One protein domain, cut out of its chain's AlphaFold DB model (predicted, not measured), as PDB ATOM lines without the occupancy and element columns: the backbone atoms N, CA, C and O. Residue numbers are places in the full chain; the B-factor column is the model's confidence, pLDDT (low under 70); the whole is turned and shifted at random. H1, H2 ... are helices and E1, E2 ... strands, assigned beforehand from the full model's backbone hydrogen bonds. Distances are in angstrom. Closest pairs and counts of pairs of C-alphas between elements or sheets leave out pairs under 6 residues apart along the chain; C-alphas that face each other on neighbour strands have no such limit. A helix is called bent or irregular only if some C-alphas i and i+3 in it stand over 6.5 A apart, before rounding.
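Overview. This is residues 8 to 116 of the 280 residues of an uncharacterized protein of Polyangium sp. SDU3-1 (UniProt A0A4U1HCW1). A bent two-stranded hairpin, E2 and E3, has helix H1 packed alongside mainly E2 and helix H2 packed mainly on E3, while H3 lies side by side with H1 and also packs on H2. At one end of the longest axis, residues 8 to 15 and E1 make a small loop; toward the other end lies the long link with residues 58 to 68. You will find 109 residues printed, with three named strands and three named helices in the order E1 E2 E3 H1 H2 H3, the class being mixed, helices and strands. The whole is compact, with a radius of gyration of the C-alphas of 14.2 A and spans of 42 by 33 by 21 A.

Arrangement. Start at residues 8 to 9, which pair antiparallel with residues 16 to 17 of E1, residues 16 to 18; E1 pairs with no named strand. Next come E2, residues 22 to 29, and E3, residues 34 to 41, an antiparallel hairpin at 148 degrees; look for N 23 and O 40, 2.8 A apart, and N 36 and O 27, 3.0 A apart, both within hydrogen-bond range. E2 bends by 53 degrees at residue 25. H1, residues 42 to 57, has 11 pairs of C-alphas within 8 A of E2, the closest being Arg 23 and Ala 45 at 6.4 A. H2, residues 69 to 81, comes closest to E3 at the C-alphas of Ser 34 and Pro 71, 5.3 A apart. H1 and H2 are close but not clearly touching, with the C-alphas of Ile 56 and Leu 72 closest at 7.2 A. H3, residues 98 to 114, touches H1 at a shallow tilt of 10 degrees, opposite ways, the closest C-alphas being those of Arg 53 and Leu 107, 6.8 A apart. H3 also touches H2 at a steep tilt of 44 degrees, the same way, with the C-alphas of Leu 76 and Val 106 closest at 5.8 A. H3 is near E2 but apart from E3. Every O i to N i+4 pair is within hydrogen-bond range in H2, against 10 of 12 in H1 and 12 of 13 in H3.

Along the chain. Find C-alpha 16 at (109.052, 112.075, 74.427), where the short E1 begins. E2 is 19.6 A long and E3 21.8 A. From C-alpha 42 at (98.357, 108.715, 80.123), H1 runs 23.5 A; it is irregular, with C-alphas 43 and 46 7.1 A apart. H2 is 18.3 A long, and H3 runs 25.1 A to C-alpha 114 at (94.926, 106.130, 90.546).

Size, cuts and confidence. The two C-alphas farthest apart are those of Pro 18 and Asp 64, 43.5 A. The printed part has no cut. The links H1 to H2, 11 residues, and H2 to H3, 16 residues, are long. Mean pLDDT of the printed part is 90.7, and residue 86 alone is under 70.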
ATOM      1  N   LEU A   8     109.579 114.854  78.823       88.94
ATOM      2  CA  LEU A   8     109.945 113.627  79.514       88.94
ATOM      3  C   LEU A   8     109.688 112.432  78.613       88.94
ATOM      4  O   LEU A   8     108.712 112.393  77.865       88.94
ATOM      5  N   GLN A   9     110.571 111.447  78.707       92.50
ATOM      6  CA  GLN A   9     110.436 110.200  77.978       92.50
ATOM      7  C   GLN A   9     109.560 109.222  78.765       92.50
ATOM      8  O   GLN A   9     109.818 108.954  79.940       92.50
ATOM      9  N   CYS A  10     108.539 108.661  78.118       95.44
ATOM     10  CA  CYS A  10     107.739 107.603  78.717       95.44
ATOM     11  C   CYS A  10     108.599 106.350  78.942       95.44
ATOM     12  O   CYS A  10     109.197 105.818  78.013       95.44
ATOM     13  N   SER A  11     108.592 105.827  80.166       94.88
ATOM     14  CA  SER A  11     109.380 104.667  80.595       94.88
ATOM     15  C   SER A  11     108.908 103.345  79.976       94.88
ATOM     16  O   SER A  11     109.603 102.342  80.098       94.88
ATOM     17  N   THR A  12     107.741 103.335  79.319       95.75
ATOM     18  CA  THR A  12     107.167 102.155  78.655       95.75
ATOM     19  C   THR A  12     107.361 102.206  77.140       95.75
ATOM     20  O   THR A  12     107.968 101.302  76.580       95.75
ATOM     21  N   CYS A  13     106.872 103.253  76.460       96.69
ATOM     22  CA  CYS A  13     106.954 103.343  74.995       96.69
ATOM     23  C   CYS A  13     108.153 104.140  74.464       96.69
ATOM     24  O   CYS A  13     108.361 104.171  73.255       96.69
ATOM     25  N   GLY A  14     108.920 104.817  75.323       93.94
ATOM     26  CA  GLY A  14     110.076 105.618  74.914       93.94
ATOM     27  C   GLY A  14     109.735 106.935  74.205       93.94
ATOM     28  O   GLY A  14     110.647 107.656  73.805       93.94
ATOM     29  N   GLU A  15     108.455 107.271  74.045       95.19
ATOM     30  CA  GLU A  15     108.023 108.513  73.403       95.19
ATOM     31  C   GLU A  15     108.277 109.725  74.310       95.19
ATOM     32  O   GLU A  15     108.022 109.672  75.516       95.19
ATOM     33  N   ILE A  16     108.770 110.818  73.727       92.38
ATOM     34  CA  ILE A  16     109.052 112.075  74.427       92.38
ATOM     35  C   ILE A  16     107.808 112.963  74.374       92.38
ATOM     36  O   ILE A  16     107.306 113.258  73.292       92.38
ATOM     37  N   ARG A  17     107.321 113.403  75.537       92.56
ATOM     38  CA  ARG A  17     106.094 114.204  75.676       92.56
ATOM     39  C   ARG A  17     106.290 115.380  76.629       92.56
ATOM     40  O   ARG A  17     107.183 115.307  77.474       92.56
ATOM     41  N   PRO A  18     105.474 116.442  76.540       94.19
ATOM     42  CA  PRO A  18     105.482 117.514  77.528       94.19
ATOM     43  C   PRO A  18     105.288 116.993  78.958       94.19
ATOM     44  O   PRO A  18     104.528 116.054  79.197       94.19
ATOM     45  N   GLU A  19     105.934 117.630  79.936       92.06
ATOM     46  CA  GLU A  19     105.812 117.299  81.365       92.06
ATOM     47  C   GLU A  19     104.346 117.323  81.838       92.06
ATOM     48  O   GLU A  19     103.944 116.537  82.695       92.06
ATOM     49  N   THR A  20     103.519 118.176  81.231       93.00
ATOM     50  CA  THR A  20     102.081 118.304  81.512       93.00
ATOM     51  C   THR A  20     101.269 117.050  81.147       93.00
ATOM     52  O   THR A  20     100.204 116.826  81.736       93.00
ATOM     53  N   GLU A  21     101.781 116.207  80.245       94.44
ATOM     54  CA  GLU A  21     101.196 114.923  79.822       94.44
ATOM     55  C   GLU A  21     101.784 113.712  80.564       94.44
ATOM     56  O   GLU A  21     101.298 112.588  80.416       94.44
ATOM     57  N   ALA A  22     102.835 113.913  81.359       93.94
ATOM     58  CA  ALA A  22     103.499 112.836  82.075       93.94
ATOM     59  C   ALA A  22     102.848 112.567  83.441       93.94
ATOM     60  O   ALA A  22     102.409 113.465  84.166       93.94
ATOM     61  N   ARG A  23     102.834 111.294  83.830       95.19
ATOM     62  CA  ARG A  23     102.486 110.809  85.166       95.19
ATOM     63  C   ARG A  23     103.740 110.262  85.817       95.19
ATOM     64  O   ARG A  23     104.339 109.330  85.286       95.19
ATOM     65  N   ASN A  24     104.122 110.830  86.956       94.94
ATOM     66  CA  ASN A  24     105.144 110.229  87.800       94.94
ATOM     67  C   ASN A  24     104.517 109.063  88.583       94.94
ATOM     68  O   ASN A  24     103.627 109.274  89.408       94.94
ATOM     69  N   ILE A  25     104.948 107.844  88.273       96.31
ATOM     70  CA  ILE A  25     104.542 106.591  88.906       96.31
ATOM     71  C   ILE A  25     105.822 105.847  89.291       96.31
ATOM     72  O   ILE A  25     106.688 105.667  88.435       96.31
ATOM     73  N   PRO A  26     105.974 105.408  90.550       96.00
ATOM     74  CA  PRO A  26     107.182 104.710  90.972       96.00
ATOM     75  C   PRO A  26     107.394 103.418  90.172       96.00
ATOM     76  O   PRO A  26     106.448 102.671  89.969       96.00
ATOM     77  N   ILE A  27     108.621 103.113  89.757       95.25
ATOM     78  CA  ILE A  27     108.976 101.860  89.073       95.25
ATOM     79  C   ILE A  27     109.923 101.069  89.968       95.25
ATOM     80  O   ILE A  27     110.926 101.608  90.438       95.25
ATOM     81  N   PHE A  28     109.637  99.783  90.172       95.50
ATOM     82  CA  PHE A  28     110.566  98.881  90.845       95.50
ATOM     83  C   PHE A  28     111.705  98.481  89.899       95.50
ATOM     84  O   PHE A  28     111.472  98.077  88.758       95.50
ATOM     85  N   ARG A  29     112.950  98.592  90.365       93.00
ATOM     86  CA  ARG A  29     114.152  98.190  89.628       93.00
ATOM     87  C   ARG A  29     114.749  96.947  90.291       93.00
ATOM     88  O   ARG A  29     115.416  97.098  91.311       93.00
ATOM     89  N   PRO A  30     114.582  95.743  89.706       90.56
ATOM     90  CA  PRO A  30     115.096  94.508  90.298       90.56
ATOM     91  C   PRO A  30     116.608  94.534  90.528       90.56
ATOM     92  O   PRO A  30     117.077  94.106  91.568       90.56
ATOM     93  N   ALA A  31     117.372  95.124  89.600       86.31
ATOM     94  CA  ALA A  31     118.831  95.211  89.700       86.31
ATOM     95  C   ALA A  31     119.328  95.985  90.934       86.31
ATOM     96  O   ALA A  31     120.454  95.790  91.382       86.31
ATOM     97  N   THR A  32     118.511  96.898  91.462       84.50
ATOM     98  CA  THR A  32     118.859  97.722  92.621       84.50
ATOM     99  C   THR A  32     117.961  97.476  93.825       84.50
ATOM    100  O   THR A  32     118.165  98.167  94.823       84.50
ATOM    101  N   GLU A  33     116.998  96.557  93.697       89.19
ATOM    102  CA  GLU A  33     115.943  96.227  94.666       89.19
ATOM    103  C   GLU A  33     115.247  97.467  95.245       89.19
ATOM    104  O   GLU A  33     114.937  97.558  96.429       89.19
ATOM    105  N   SER A  34     115.003  98.467  94.397       90.12
ATOM    106  CA  SER A  34     114.529  99.779  94.839       90.12
ATOM    107  C   SER A  34     113.476 100.368  93.917       90.12
ATOM    108  O   SER A  34     113.509 100.157  92.704       90.12
ATOM    109  N   TYR A  35     112.599 101.201  94.475       93.19
ATOM    110  CA  TYR A  35     111.717 102.056  93.687       93.19
ATOM    111  C   TYR A  35     112.407 103.361  93.285       93.19
ATOM    112  O   TYR A  35     113.120 103.971  94.083       93.19
ATOM    113  N   VAL A  36     112.167 103.792  92.051       91.06
ATOM    114  CA  VAL A  36     112.606 105.083  91.496       91.06
ATOM    115  C   VAL A  36     111.423 105.802  90.854       91.06
ATOM    116  O   VAL A  36     110.417 105.162  90.551       91.06
ATOM    117  N   ASP A  37     111.524 107.114  90.630       92.12
ATOM    118  CA  ASP A  37     110.519 107.831  89.837       92.12
ATOM    119  C   ASP A  37     110.490 107.278  88.401       92.12
ATOM    120  O   ASP A  37     111.533 107.043  87.782       92.12
ATOM    121  N   GLY A  38     109.286 107.070  87.877       93.69
ATOM    122  CA  GLY A  38     109.034 106.613  86.518       93.69
ATOM    123  C   GLY A  38     108.044 107.530  85.830       93.69
ATOM    124  O   GLY A  38     107.025 107.902  86.402       93.69
ATOM    125  N   TYR A  39     108.331 107.915  84.594       95.25
ATOM    126  CA  TYR A  39     107.470 108.834  83.851       95.25
ATOM    127  C   TYR A  39     106.671 108.055  82.819       95.25
ATOM    128  O   TYR A  39     107.251 107.395  81.962       95.25
ATOM    129  N   HIS A  40     105.345 108.117  82.881       96.44
ATOM    130  CA  HIS A  40     104.456 107.410  81.960       96.44
ATOM    131  C   HIS A  40     103.506 108.388  81.277       96.44
ATOM    132  O   HIS A  40     103.017 109.317  81.911       96.44
ATOM    133  N   CYS A  41     103.227 108.184  79.990       96.56
ATOM    134  CA  CYS A  41     102.123 108.889  79.344       96.56
ATOM    135  C   CYS A  41     100.781 108.349  79.862       96.56
ATOM    136  O   CYS A  41     100.721 107.245  80.412       96.56
ATOM    137  N   ASP A  42      99.696 109.097  79.650       95.56
ATOM    138  CA  ASP A  42      98.357 108.715  80.123       95.56
ATOM    139  C   ASP A  42      97.934 107.299  79.677       95.56
ATOM    140  O   ASP A  42      97.292 106.586  80.448       95.56
ATOM    141  N   ALA A  43      98.353 106.856  78.485       97.06
ATOM    142  CA  ALA A  43      98.046 105.523  77.963       97.06
ATOM    143  C   ALA A  43      98.694 104.379  78.766       97.06
ATOM    144  O   ALA A  43      98.081 103.329  78.919       97.06
ATOM    145  N   HIS A  44      99.903 104.580  79.305       98.12
ATOM    146  CA  HIS A  44     100.648 103.549  80.049       98.12
ATOM    147  C   HIS A  44     100.576 103.725  81.570       98.12
ATOM    148  O   HIS A  44     101.014 102.853  82.319       98.12
ATOM    149  N   ALA A  45     100.045 104.852  82.048       96.50
ATOM    150  CA  ALA A  45     100.004 105.180  83.467       96.50
ATOM    151  C   ALA A  45      99.206 104.154  84.291       96.50
ATOM    152  O   ALA A  45      99.637 103.761  85.374       96.50
ATOM    153  N   ARG A  46      98.059 103.687  83.778       96.88
ATOM    154  CA  ARG A  46      97.231 102.690  84.475       96.88
ATOM    155  C   ARG A  46      97.976 101.367  84.646       96.88
ATOM    156  O   ARG A  46      98.068 100.879  85.767       96.88
ATOM    157  N   ASP A  47      98.548 100.842  83.568       97.56
ATOM    158  CA  ASP A  47      99.248  99.555  83.584       97.56
ATOM    159  C   ASP A  47     100.483  99.599  84.490       97.56
ATOM    160  O   ASP A  47     100.712  98.680  85.278       97.56
ATOM    161  N   ALA A  48     101.235 100.705  84.459       97.25
ATOM    162  CA  ALA A  48     102.365 100.920  85.359       97.25
ATOM    163  C   ALA A  48     101.938 100.898  86.835       97.25
ATOM    164  O   ALA A  48     102.591 100.272  87.669       97.25
ATOM    165  N   LEU A  49     100.811 101.533  87.171       97.31
ATOM    166  CA  LEU A  49     100.291 101.524  88.536       97.31
ATOM    167  C   LEU A  49      99.804 100.132  88.963       97.31
ATOM    168  O   LEU A  49     100.049  99.717  90.097       97.31
ATOM    169  N   THR A  50      99.142  99.400  88.062       97.38
ATOM    170  CA  THR A  50      98.741  98.006  88.288       97.38
ATOM    171  C   THR A  50      99.951  97.132  88.595       97.38
ATOM    172  O   THR A  50      99.906  96.339  89.535       97.38
ATOM    173  N   GLU A  51     101.049  97.318  87.865       97.62
ATOM    174  CA  GLU A  51     102.283  96.562  88.061       97.62
ATOM    175  C   GLU A  51     102.918  96.819  89.435       97.62
ATOM    176  O   GLU A  51     103.268  95.877  90.146       97.62
ATOM    177  N   VAL A  52     102.979  98.080  89.873       97.06
ATOM    178  CA  VAL A  52     103.467  98.437  91.218       97.06
ATOM    179  C   VAL A  52     102.620  97.780  92.305       97.06
ATOM    180  O   VAL A  52     103.153  97.191  93.244       97.06
ATOM    181  N   ARG A  53     101.288  97.846  92.176       97.38
ATOM    182  CA  ARG A  53     100.365  97.224  93.138       97.38
ATOM    183  C   ARG A  53     100.542  95.709  93.181       97.38
ATOM    184  O   ARG A  53     100.569  95.142  94.270       97.38
ATOM    185  N   ARG A  54     100.690  95.073  92.015       96.81
ATOM    186  CA  ARG A  54     100.940  93.633  91.890       96.81
ATOM    187  C   ARG A  54     102.234  93.238  92.594       96.81
ATOM    188  O   ARG A  54     102.226  92.268  93.341       96.81
ATOM    189  N   HIS A  55     103.306  94.002  92.396       96.56
ATOM    190  CA  HIS A  55     104.583  93.752  93.055       96.56
ATOM    191  C   HIS A  55     104.466  93.853  94.584       96.56
ATOM    192  O   HIS A  55     104.869  92.931  95.278       96.56
ATOM    193  N   ILE A  56     103.834  94.906  95.115       96.06
ATOM    194  CA  ILE A  56     103.634  95.084  96.568       96.06
ATOM    195  C   ILE A  56     102.792  93.963  97.182       96.06
ATOM    196  O   ILE A  56     103.090  93.503  98.283       96.06
ATOM    197  N   ALA A  57     101.733  93.545  96.486       93.81
ATOM    198  CA  ALA A  57     100.862  92.465  96.936       93.81
ATOM    199  C   ALA A  57     101.563  91.098  96.927       93.81
ATOM    200  O   ALA A  57     101.172  90.217  97.682       93.81
ATOM    201  N   ALA A  58     102.580  90.930  96.078       94.81
ATOM    202  CA  ALA A  58     103.369  89.709  95.973       94.81
ATOM    203  C   ALA A  58     104.542  89.643  96.964       94.81
ATOM    204  O   ALA A  58     105.198  88.605  97.013       94.81
ATOM    205  N   LEU A  59     104.818  90.718  97.715       93.50
ATOM    206  CA  LEU A  59     105.846  90.678  98.752       93.50
ATOM    207  C   LEU A  59     105.441  89.673  99.843       93.50
ATOM    208  O   LEU A  59     104.289  89.646 100.268       93.50
ATOM    209  N   ASP A  60     106.376  88.874 100.319       93.19
ATOM    210  CA  ASP A  60     106.259  87.972 101.452       93.19
ATOM    211  C   ASP A  60     106.905  88.635 102.676       93.19
ATOM    212  O   ASP A  60     108.116  88.586 102.876       93.19
ATOM    213  N   LEU A  61     106.089  89.341 103.466       90.19
ATOM    214  CA  LEU A  61     106.562  90.116 104.621       90.19
ATOM    215  C   LEU A  61     106.788  89.258 105.872       90.19
ATOM    216  O   LEU A  61     107.324  89.776 106.848       90.19
ATOM    217  N   ASP A  62     106.381  87.987 105.842       88.06
ATOM    218  CA  ASP A  62     106.596  87.032 106.932       88.06
ATOM    219  C   ASP A  62     107.904  86.239 106.740       88.06
ATOM    220  O   ASP A  62     108.290  85.436 107.591       88.06
ATOM    221  N   ASN A  63     108.597  86.449 105.615       87.69
ATOM    222  CA  ASN A  63     109.844  85.776 105.291       87.69
ATOM    223  C   ASN A  63     111.059  86.579 105.766       87.69
ATOM    224  O   ASN A  63     111.570  87.447 105.058       87.69
ATOM    225  N   ASP A  64     111.566  86.221 106.944       80.06
ATOM    226  CA  ASP A  64     112.739  86.851 107.563       80.06
ATOM    227  C   ASP A  64     114.050  86.677 106.760       80.06
ATOM    228  O   ASP A  64     115.030  87.376 107.023       80.06
ATOM    229  N   GLU A  65     114.110  85.760 105.784       78.56
ATOM    230  CA  GLU A  65     115.316  85.520 104.973       78.56
ATOM    231  C   GLU A  65     115.469  86.515 103.813       78.56
ATOM    232  O   GLU A  65     116.569  86.672 103.272       78.56
ATOM    233  N   ARG A  66     114.385  87.188 103.407       74.19
ATOM    234  CA  ARG A  66     114.385  88.136 102.288       74.19
ATOM    235  C   ARG A  66     114.145  89.547 102.816       74.19
ATOM    236  O   ARG A  66     113.172  89.800 103.517       74.19
ATOM    237  N   ASP A  67     114.987  90.504 102.425       81.94
ATOM    238  CA  ASP A  67     114.785  91.925 102.758       81.94
ATOM    239  C   ASP A  67     113.684  92.559 101.880       81.94
ATOM    240  O   ASP A  67     113.878  93.545 101.171       81.94
ATOM    241  N   GLU A  68     112.490  91.966 101.899       84.69
ATOM    242  CA  GLU A  68     111.307  92.465 101.186       84.69
ATOM    243  C   GLU A  68     110.687  93.690 101.871       84.69
ATOM    244  O   GLU A  68     109.874  94.421 101.293       84.69
ATOM    245  N   THR A  69     111.143  93.962 103.092       87.69
ATOM    246  CA  THR A  69     110.821  95.161 103.856       87.69
ATOM    247  C   THR A  69     111.420  96.409 103.204       87.69
ATOM    248  O   THR A  69     110.737  97.435 103.104       87.69
ATOM    249  N   MET A  70     112.660  96.340 102.707       88.81
ATOM    250  CA  MET A  70     113.348  97.497 102.134       88.81
ATOM    251  C   MET A  70     112.623  98.107 100.917       88.81
ATOM    252  O   MET A  70     112.356  99.315 100.953       88.81
ATOM    253  N   PRO A  71     112.209  97.349  99.877       90.81
ATOM    254  CA  PRO A  71     111.436  97.900  98.761       90.81
ATOM    255  C   PRO A  71     110.180  98.654  99.205       90.81
ATOM    256  O   PRO A  71     109.876  99.729  98.680       90.81
ATOM    257  N   LEU A  72     109.459  98.110 100.187       93.31
ATOM    258  CA  LEU A  72     108.226  98.702 100.687       93.31
ATOM    259  C   LEU A  72     108.490 100.019 101.433       93.31
ATOM    260  O   LEU A  72     107.811 101.021 101.189       93.31
ATOM    261  N   MET A  73     109.522 100.045 102.281       92.12
ATOM    262  CA  MET A  73     109.958 101.252 102.989       92.12
ATOM    263  C   MET A  73     110.447 102.338 102.029       92.12
ATOM    264  O   MET A  73     110.080 103.507 102.178       92.12
ATOM    265  N   MET A  74     111.222 101.963 101.009       91.06
ATOM    266  CA  MET A  74     111.690 102.888  99.976       91.06
ATOM    267  C   MET A  74     110.531 103.495  99.190       91.06
ATOM    268  O   MET A  74     110.528 104.701  98.938       91.06
ATOM    269  N   LEU A  75     109.526 102.692  98.832       94.38
ATOM    270  CA  LEU A  75     108.348 103.194  98.136       94.38
ATOM    271  C   LEU A  75     107.560 104.181  98.999       94.38
ATOM    272  O   LEU A  75     107.202 105.258  98.521       94.38
ATOM    273  N   LEU A  76     107.319 103.853 100.271       93.06
ATOM    274  CA  LEU A  76     106.637 104.770 101.182       93.06
ATOM    275  C   LEU A  76     107.411 106.087 101.327       93.06
ATOM    276  O   LEU A  76     106.819 107.164 101.231       93.06
ATOM    277  N   ALA A  77     108.730 106.015 101.520       88.88
ATOM    278  CA  ALA A  77     109.586 107.192 101.613       88.88
ATOM    279  C   ALA A  77     109.520 108.049 100.340       88.88
ATOM    280  O   ALA A  77     109.389 109.271 100.433       88.88
ATOM    281  N   LEU A  78     109.540 107.419  99.160       89.75
ATOM    282  CA  LEU A  78     109.412 108.104  97.877       89.75
ATOM    283  C   LEU A  78     108.055 108.805  97.763       89.75
ATOM    284  O   LEU A  78     108.023 110.005  97.507       89.75
ATOM    285  N   LEU A  79     106.939 108.120  98.029       91.88
ATOM    286  CA  LEU A  79     105.602 108.731  97.979       91.88
ATOM    287  C   LEU A  79     105.504 109.947  98.919       91.88
ATOM    288  O   LEU A  79     105.037 111.014  98.509       91.88
ATOM    289  N   ARG A  80     106.035 109.841 100.145       88.88
ATOM    290  CA  ARG A  80     106.079 110.956 101.108       88.88
ATOM    291  C   ARG A  80     106.947 112.115 100.636       88.88
ATOM    292  O   ARG A  80     106.525 113.268 100.727       88.88
ATOM    293  N   ALA A  81     108.122 111.828 100.081       83.50
ATOM    294  CA  ALA A  81     109.008 112.833  99.494       83.50
ATOM    295  C   ALA A  81     108.380 113.547  98.282       83.50
ATOM    296  O   ALA A  81     108.841 114.613  97.877       83.50
ATOM    297  N   ARG A  82     107.322 112.973  97.702       86.81
ATOM    298  CA  ARG A  82     106.510 113.554  96.625       86.81
ATOM    299  C   ARG A  82     105.214 114.195  97.148       86.81
ATOM    300  O   ARG A  82     104.310 114.492  96.377       86.81
ATOM    301  N   GLY A  83     105.121 114.449  98.452       82.19
ATOM    302  CA  GLY A  83     104.025 115.202  99.065       82.19
ATOM    303  C   GLY A  83     102.787 114.376  99.422       82.19
ATOM    304  O   GLY A  83     101.815 114.941  99.923       82.19
ATOM    305  N   LEU A  84     102.807 113.053  99.226       83.50
ATOM    306  CA  LEU A  84     101.756 112.172  99.731       83.50
ATOM    307  C   LEU A  84     102.000 111.854 101.210       83.50
ATOM    308  O   LEU A  84     102.752 110.948 101.561       83.50
ATOM    309  N   GLN A  85     101.362 112.633 102.079       81.50
ATOM    310  CA  GLN A  85     101.462 112.485 103.532       81.50
ATOM    311  C   GLN A  85     100.500 111.408 104.050       81.50
ATOM    312  O   GLN A  85      99.351 111.332 103.612       81.50
ATOM    313  N   ILE A  86     100.947 110.584 104.999       68.50
ATOM    314  CA  ILE A  86     100.156 109.478 105.579       68.50
ATOM    315  C   ILE A  86      98.966 110.030 106.371       68.50
ATOM    316  O   ILE A  86      97.892 109.443 106.390       68.50
ATOM    317  N   GLU A  87      99.144 111.202 106.963       76.00
ATOM    318  CA  GLU A  87      98.167 111.956 107.743       76.00
ATOM    319  C   GLU A  87      96.933 112.357 106.917       76.00
ATOM    320  O   GLU A  87      95.918 112.767 107.471       76.00
ATOM    321  N   SER A  88      97.011 112.233 105.590       73.69
ATOM    322  CA  SER A  88      95.891 112.464 104.677       73.69
ATOM    323  C   SER A  88      95.035 111.224 104.396       73.69
ATOM    324  O   SER A  88      94.046 111.337 103.670       73.69
ATOM    325  N   LEU A  89      95.416 110.057 104.926       80.88
ATOM    326  CA  LEU A  89      94.631 108.826 104.839       80.88
ATOM    327  C   LEU A  89      93.503 108.844 105.873       80.88
ATOM    328  O   LEU A  89      93.689 109.287 107.010       80.88
ATOM    329  N   ALA A  90      92.328 108.352 105.489       79.31
ATOM    330  CA  ALA A  90      91.194 108.264 106.397       79.31
ATOM    331  C   ALA A  90      91.445 107.205 107.493       79.31
ATOM    332  O   ALA A  90      92.145 106.210 107.259       79.31
ATOM    333  N   PRO A  91      90.859 107.370 108.695       73.69
ATOM    334  CA  PRO A  91      90.924 106.349 109.736       73.69
ATOM    335  C   PRO A  91      90.431 104.997 109.199       73.69
ATOM    336  O   PRO A  91      89.316 104.899 108.694       73.69
ATOM    337  N   GLY A  92      91.268 103.960 109.295       76.19
ATOM    338  CA  GLY A  92      90.959 102.611 108.803       76.19
ATOM    339  C   GLY A  92      91.500 102.270 107.408       76.19
ATOM    340  O   GLY A  92      91.581 101.089 107.088       76.19
ATOM    341  N   GLU A  93      91.962 103.242 106.611       77.19
ATOM    342  CA  GLU A  93      92.621 102.954 105.316       77.19
ATOM    343  C   GLU A  93      94.008 102.306 105.482       77.19
ATOM    344  O   GLU A  93      94.525 101.679 104.564       77.19
ATOM    345  N   ALA A  94      94.600 102.442 106.669       77.25
ATOM    346  CA  ALA A  94      95.891 101.884 107.055       77.25
ATOM    347  C   ALA A  94      95.729 100.864 108.194       77.25
ATOM    348  O   ALA A  94      96.343 101.012 109.255       77.25
ATOM    349  N   GLY A  95      94.825  99.898 108.009       80.19
ATOM    350  CA  GLY A  95      94.644  98.782 108.940       80.19
ATOM    351  C   GLY A  95      95.865  97.854 109.001       80.19
ATOM    352  O   GLY A  95      96.777  97.961 108.183       80.19
ATOM    353  N   GLY A  96      95.869  96.938 109.971       86.94
ATOM    354  CA  GLY A  96      96.956  95.977 110.194       86.94
ATOM    355  C   GLY A  96      97.992  96.430 111.228       86.94
ATOM    356  O   GLY A  96      97.919  97.529 111.785       86.94
ATOM    357  N   GLU A  97      98.970  95.561 111.481       87.69
ATOM    358  CA  GLU A  97     100.074  95.774 112.423       87.69
ATOM    359  C   GLU A  97     101.427  95.629 111.706       87.69
ATOM    360  O   GLU A  97     101.504  95.070 110.612       87.69
ATOM    361  N   GLY A  98     102.496  96.179 112.293       90.50
ATOM    362  CA  GLY A  98     103.861  96.046 111.768       90.50
ATOM    363  C   GLY A  98     104.011  96.441 110.291       90.50
ATOM    364  O   GLY A  98     103.592  97.528 109.882       90.50
ATOM    365  N   MET A  99     104.613  95.552 109.496       91.44
ATOM    366  CA  MET A  99     104.867  95.757 108.064       91.44
ATOM    367  C   MET A  99     103.602  95.697 107.201       91.44
ATOM    368  O   MET A  99     103.518  96.406 106.196       91.44
ATOM    369  N   GLU A 100     102.581  94.941 107.610       92.56
ATOM    370  CA  GLU A 100     101.304  94.898 106.892       92.56
ATOM    371  C   GLU A 100     100.618  96.268 106.918       92.56
ATOM    372  O   GLU A 100     100.096  96.734 105.905       92.56
ATOM    373  N   ARG A 101     100.721  96.997 108.036       91.69
ATOM    374  CA  ARG A 101     100.239  98.382 108.111       91.69
ATOM    375  C   ARG A 101     100.911  99.284 107.075       91.69
ATOM    376  O   ARG A 101     100.249 100.115 106.455       91.69
ATOM    377  N   ILE A 102     102.220  99.128 106.881       92.12
ATOM    378  CA  ILE A 102     102.995  99.896 105.896       92.12
ATOM    379  C   ILE A 102     102.550  99.525 104.478       92.12
ATOM    380  O   ILE A 102     102.338 100.415 103.651       92.12
ATOM    381  N   ARG A 103     102.321  98.234 104.205       94.69
ATOM    382  CA  ARG A 103     101.764  97.758 102.930       94.69
ATOM    383  C   ARG A 103     100.424  98.422 102.632       94.69
ATOM    384  O   ARG A 103     100.257  98.993 101.553       94.69
ATOM    385  N   GLN A 104      99.499  98.407 103.591       94.06
ATOM    386  CA  GLN A 104      98.181  99.021 103.430       94.06
ATOM    387  C   GLN A 104      98.273 100.537 103.218       94.06
ATOM    388  O   GLN A 104      97.622 101.069 102.318       94.06
ATOM    389  N   GLN A 105      99.155 101.235 103.946       93.19
ATOM    390  CA  GLN A 105      99.426 102.660 103.711       93.19
ATOM    391  C   GLN A 105      99.886 102.923 102.279       93.19
ATOM    392  O   GLN A 105      99.337 103.792 101.603       93.19
ATOM    393  N   VAL A 106     100.872 102.169 101.792       94.94
ATOM    394  CA  VAL A 106     101.379 102.330 100.427       94.94
ATOM    395  C   VAL A 106     100.274 102.069  99.401       94.94
ATOM    396  O   VAL A 106     100.084 102.881  98.495       94.94
ATOM    397  N   LEU A 107      99.501 100.990  99.546       95.19
ATOM    398  CA  LEU A 107      98.397 100.670  98.635       95.19
ATOM    399  C   LEU A 107      97.303 101.749  98.631       95.19
ATOM    400  O   LEU A 107      96.757 102.056  97.562       95.19
ATOM    401  N   ALA A 108      97.006 102.348  99.786       93.44
ATOM    402  CA  ALA A 108      96.065 103.456  99.909       93.44
ATOM    403  C   ALA A 108      96.585 104.724  99.210       93.44
ATOM    404  O   ALA A 108      95.854 105.353  98.438       93.44
ATOM    405  N   LEU A 109      97.867 105.065  99.399       93.75
ATOM    406  CA  LEU A 109      98.515 106.197  98.726       93.75
ATOM    407  C   LEU A 109      98.560 106.007  97.202       93.75
ATOM    408  O   LEU A 109      98.217 106.931  96.464       93.75
ATOM    409  N   LEU A 110      98.882 104.806  96.715       94.94
ATOM    410  CA  LEU A 110      98.808 104.474  95.286       94.94
ATOM    411  C   LEU A 110      97.377 104.581  94.746       94.94
ATOM    412  O   LEU A 110      97.175 105.064  93.634       94.94
ATOM    413  N   GLY A 111      96.372 104.214  95.545       94.38
ATOM    414  CA  GLY A 111      94.966 104.432  95.198       94.38
ATOM    415  C   GLY A 111      94.619 105.914  94.994       94.38
ATOM    416  O   GLY A 111      93.746 106.235  94.191       94.38
ATOM    417  N   ARG A 112      95.310 106.852  95.660       93.12
ATOM    418  CA  ARG A 112      95.139 108.293  95.387       93.12
ATOM    419  C   ARG A 112      95.726 108.691  94.038       93.12
ATOM    420  O   ARG A 112      95.106 109.489  93.334       93.12
ATOM    421  N   VAL A 113      96.882 108.133  93.678       93.25
ATOM    422  CA  VAL A 113      97.502 108.338  92.359       93.25
ATOM    423  C   VAL A 113      96.563 107.846  91.256       93.25
ATOM    424  O   VAL A 113      96.313 108.567  90.293       93.25
ATOM    425  N   GLU A 114      95.939 106.681  91.455       94.06
ATOM    426  CA  GLU A 114      94.926 106.130  90.546       94.06
ATOM    427  C   GLU A 114      93.727 107.068  90.356       94.06
ATOM    428  O   GLU A 114      93.251 107.269  89.240       94.06
ATOM    429  N   ARG A 115      93.271 107.701  91.445       94.38
ATOM    430  CA  ARG A 115      92.176 108.687  91.443       94.38
ATOM    431  C   ARG A 115      92.579 110.059  90.891       94.38
ATOM    432  O   ARG A 115      91.817 111.015  91.009       94.38
ATOM    433  N   GLY A 116      93.758 110.168  90.282       91.38
ATOM    434  CA  GLY A 116      94.199 111.353  89.556       91.38
ATOM    435  C   GLY A 116      95.120 112.284  90.337       91.38
ATOM    436  O   GLY A 116      95.506 113.317  89.787       91.38
TER     437      GLY A 116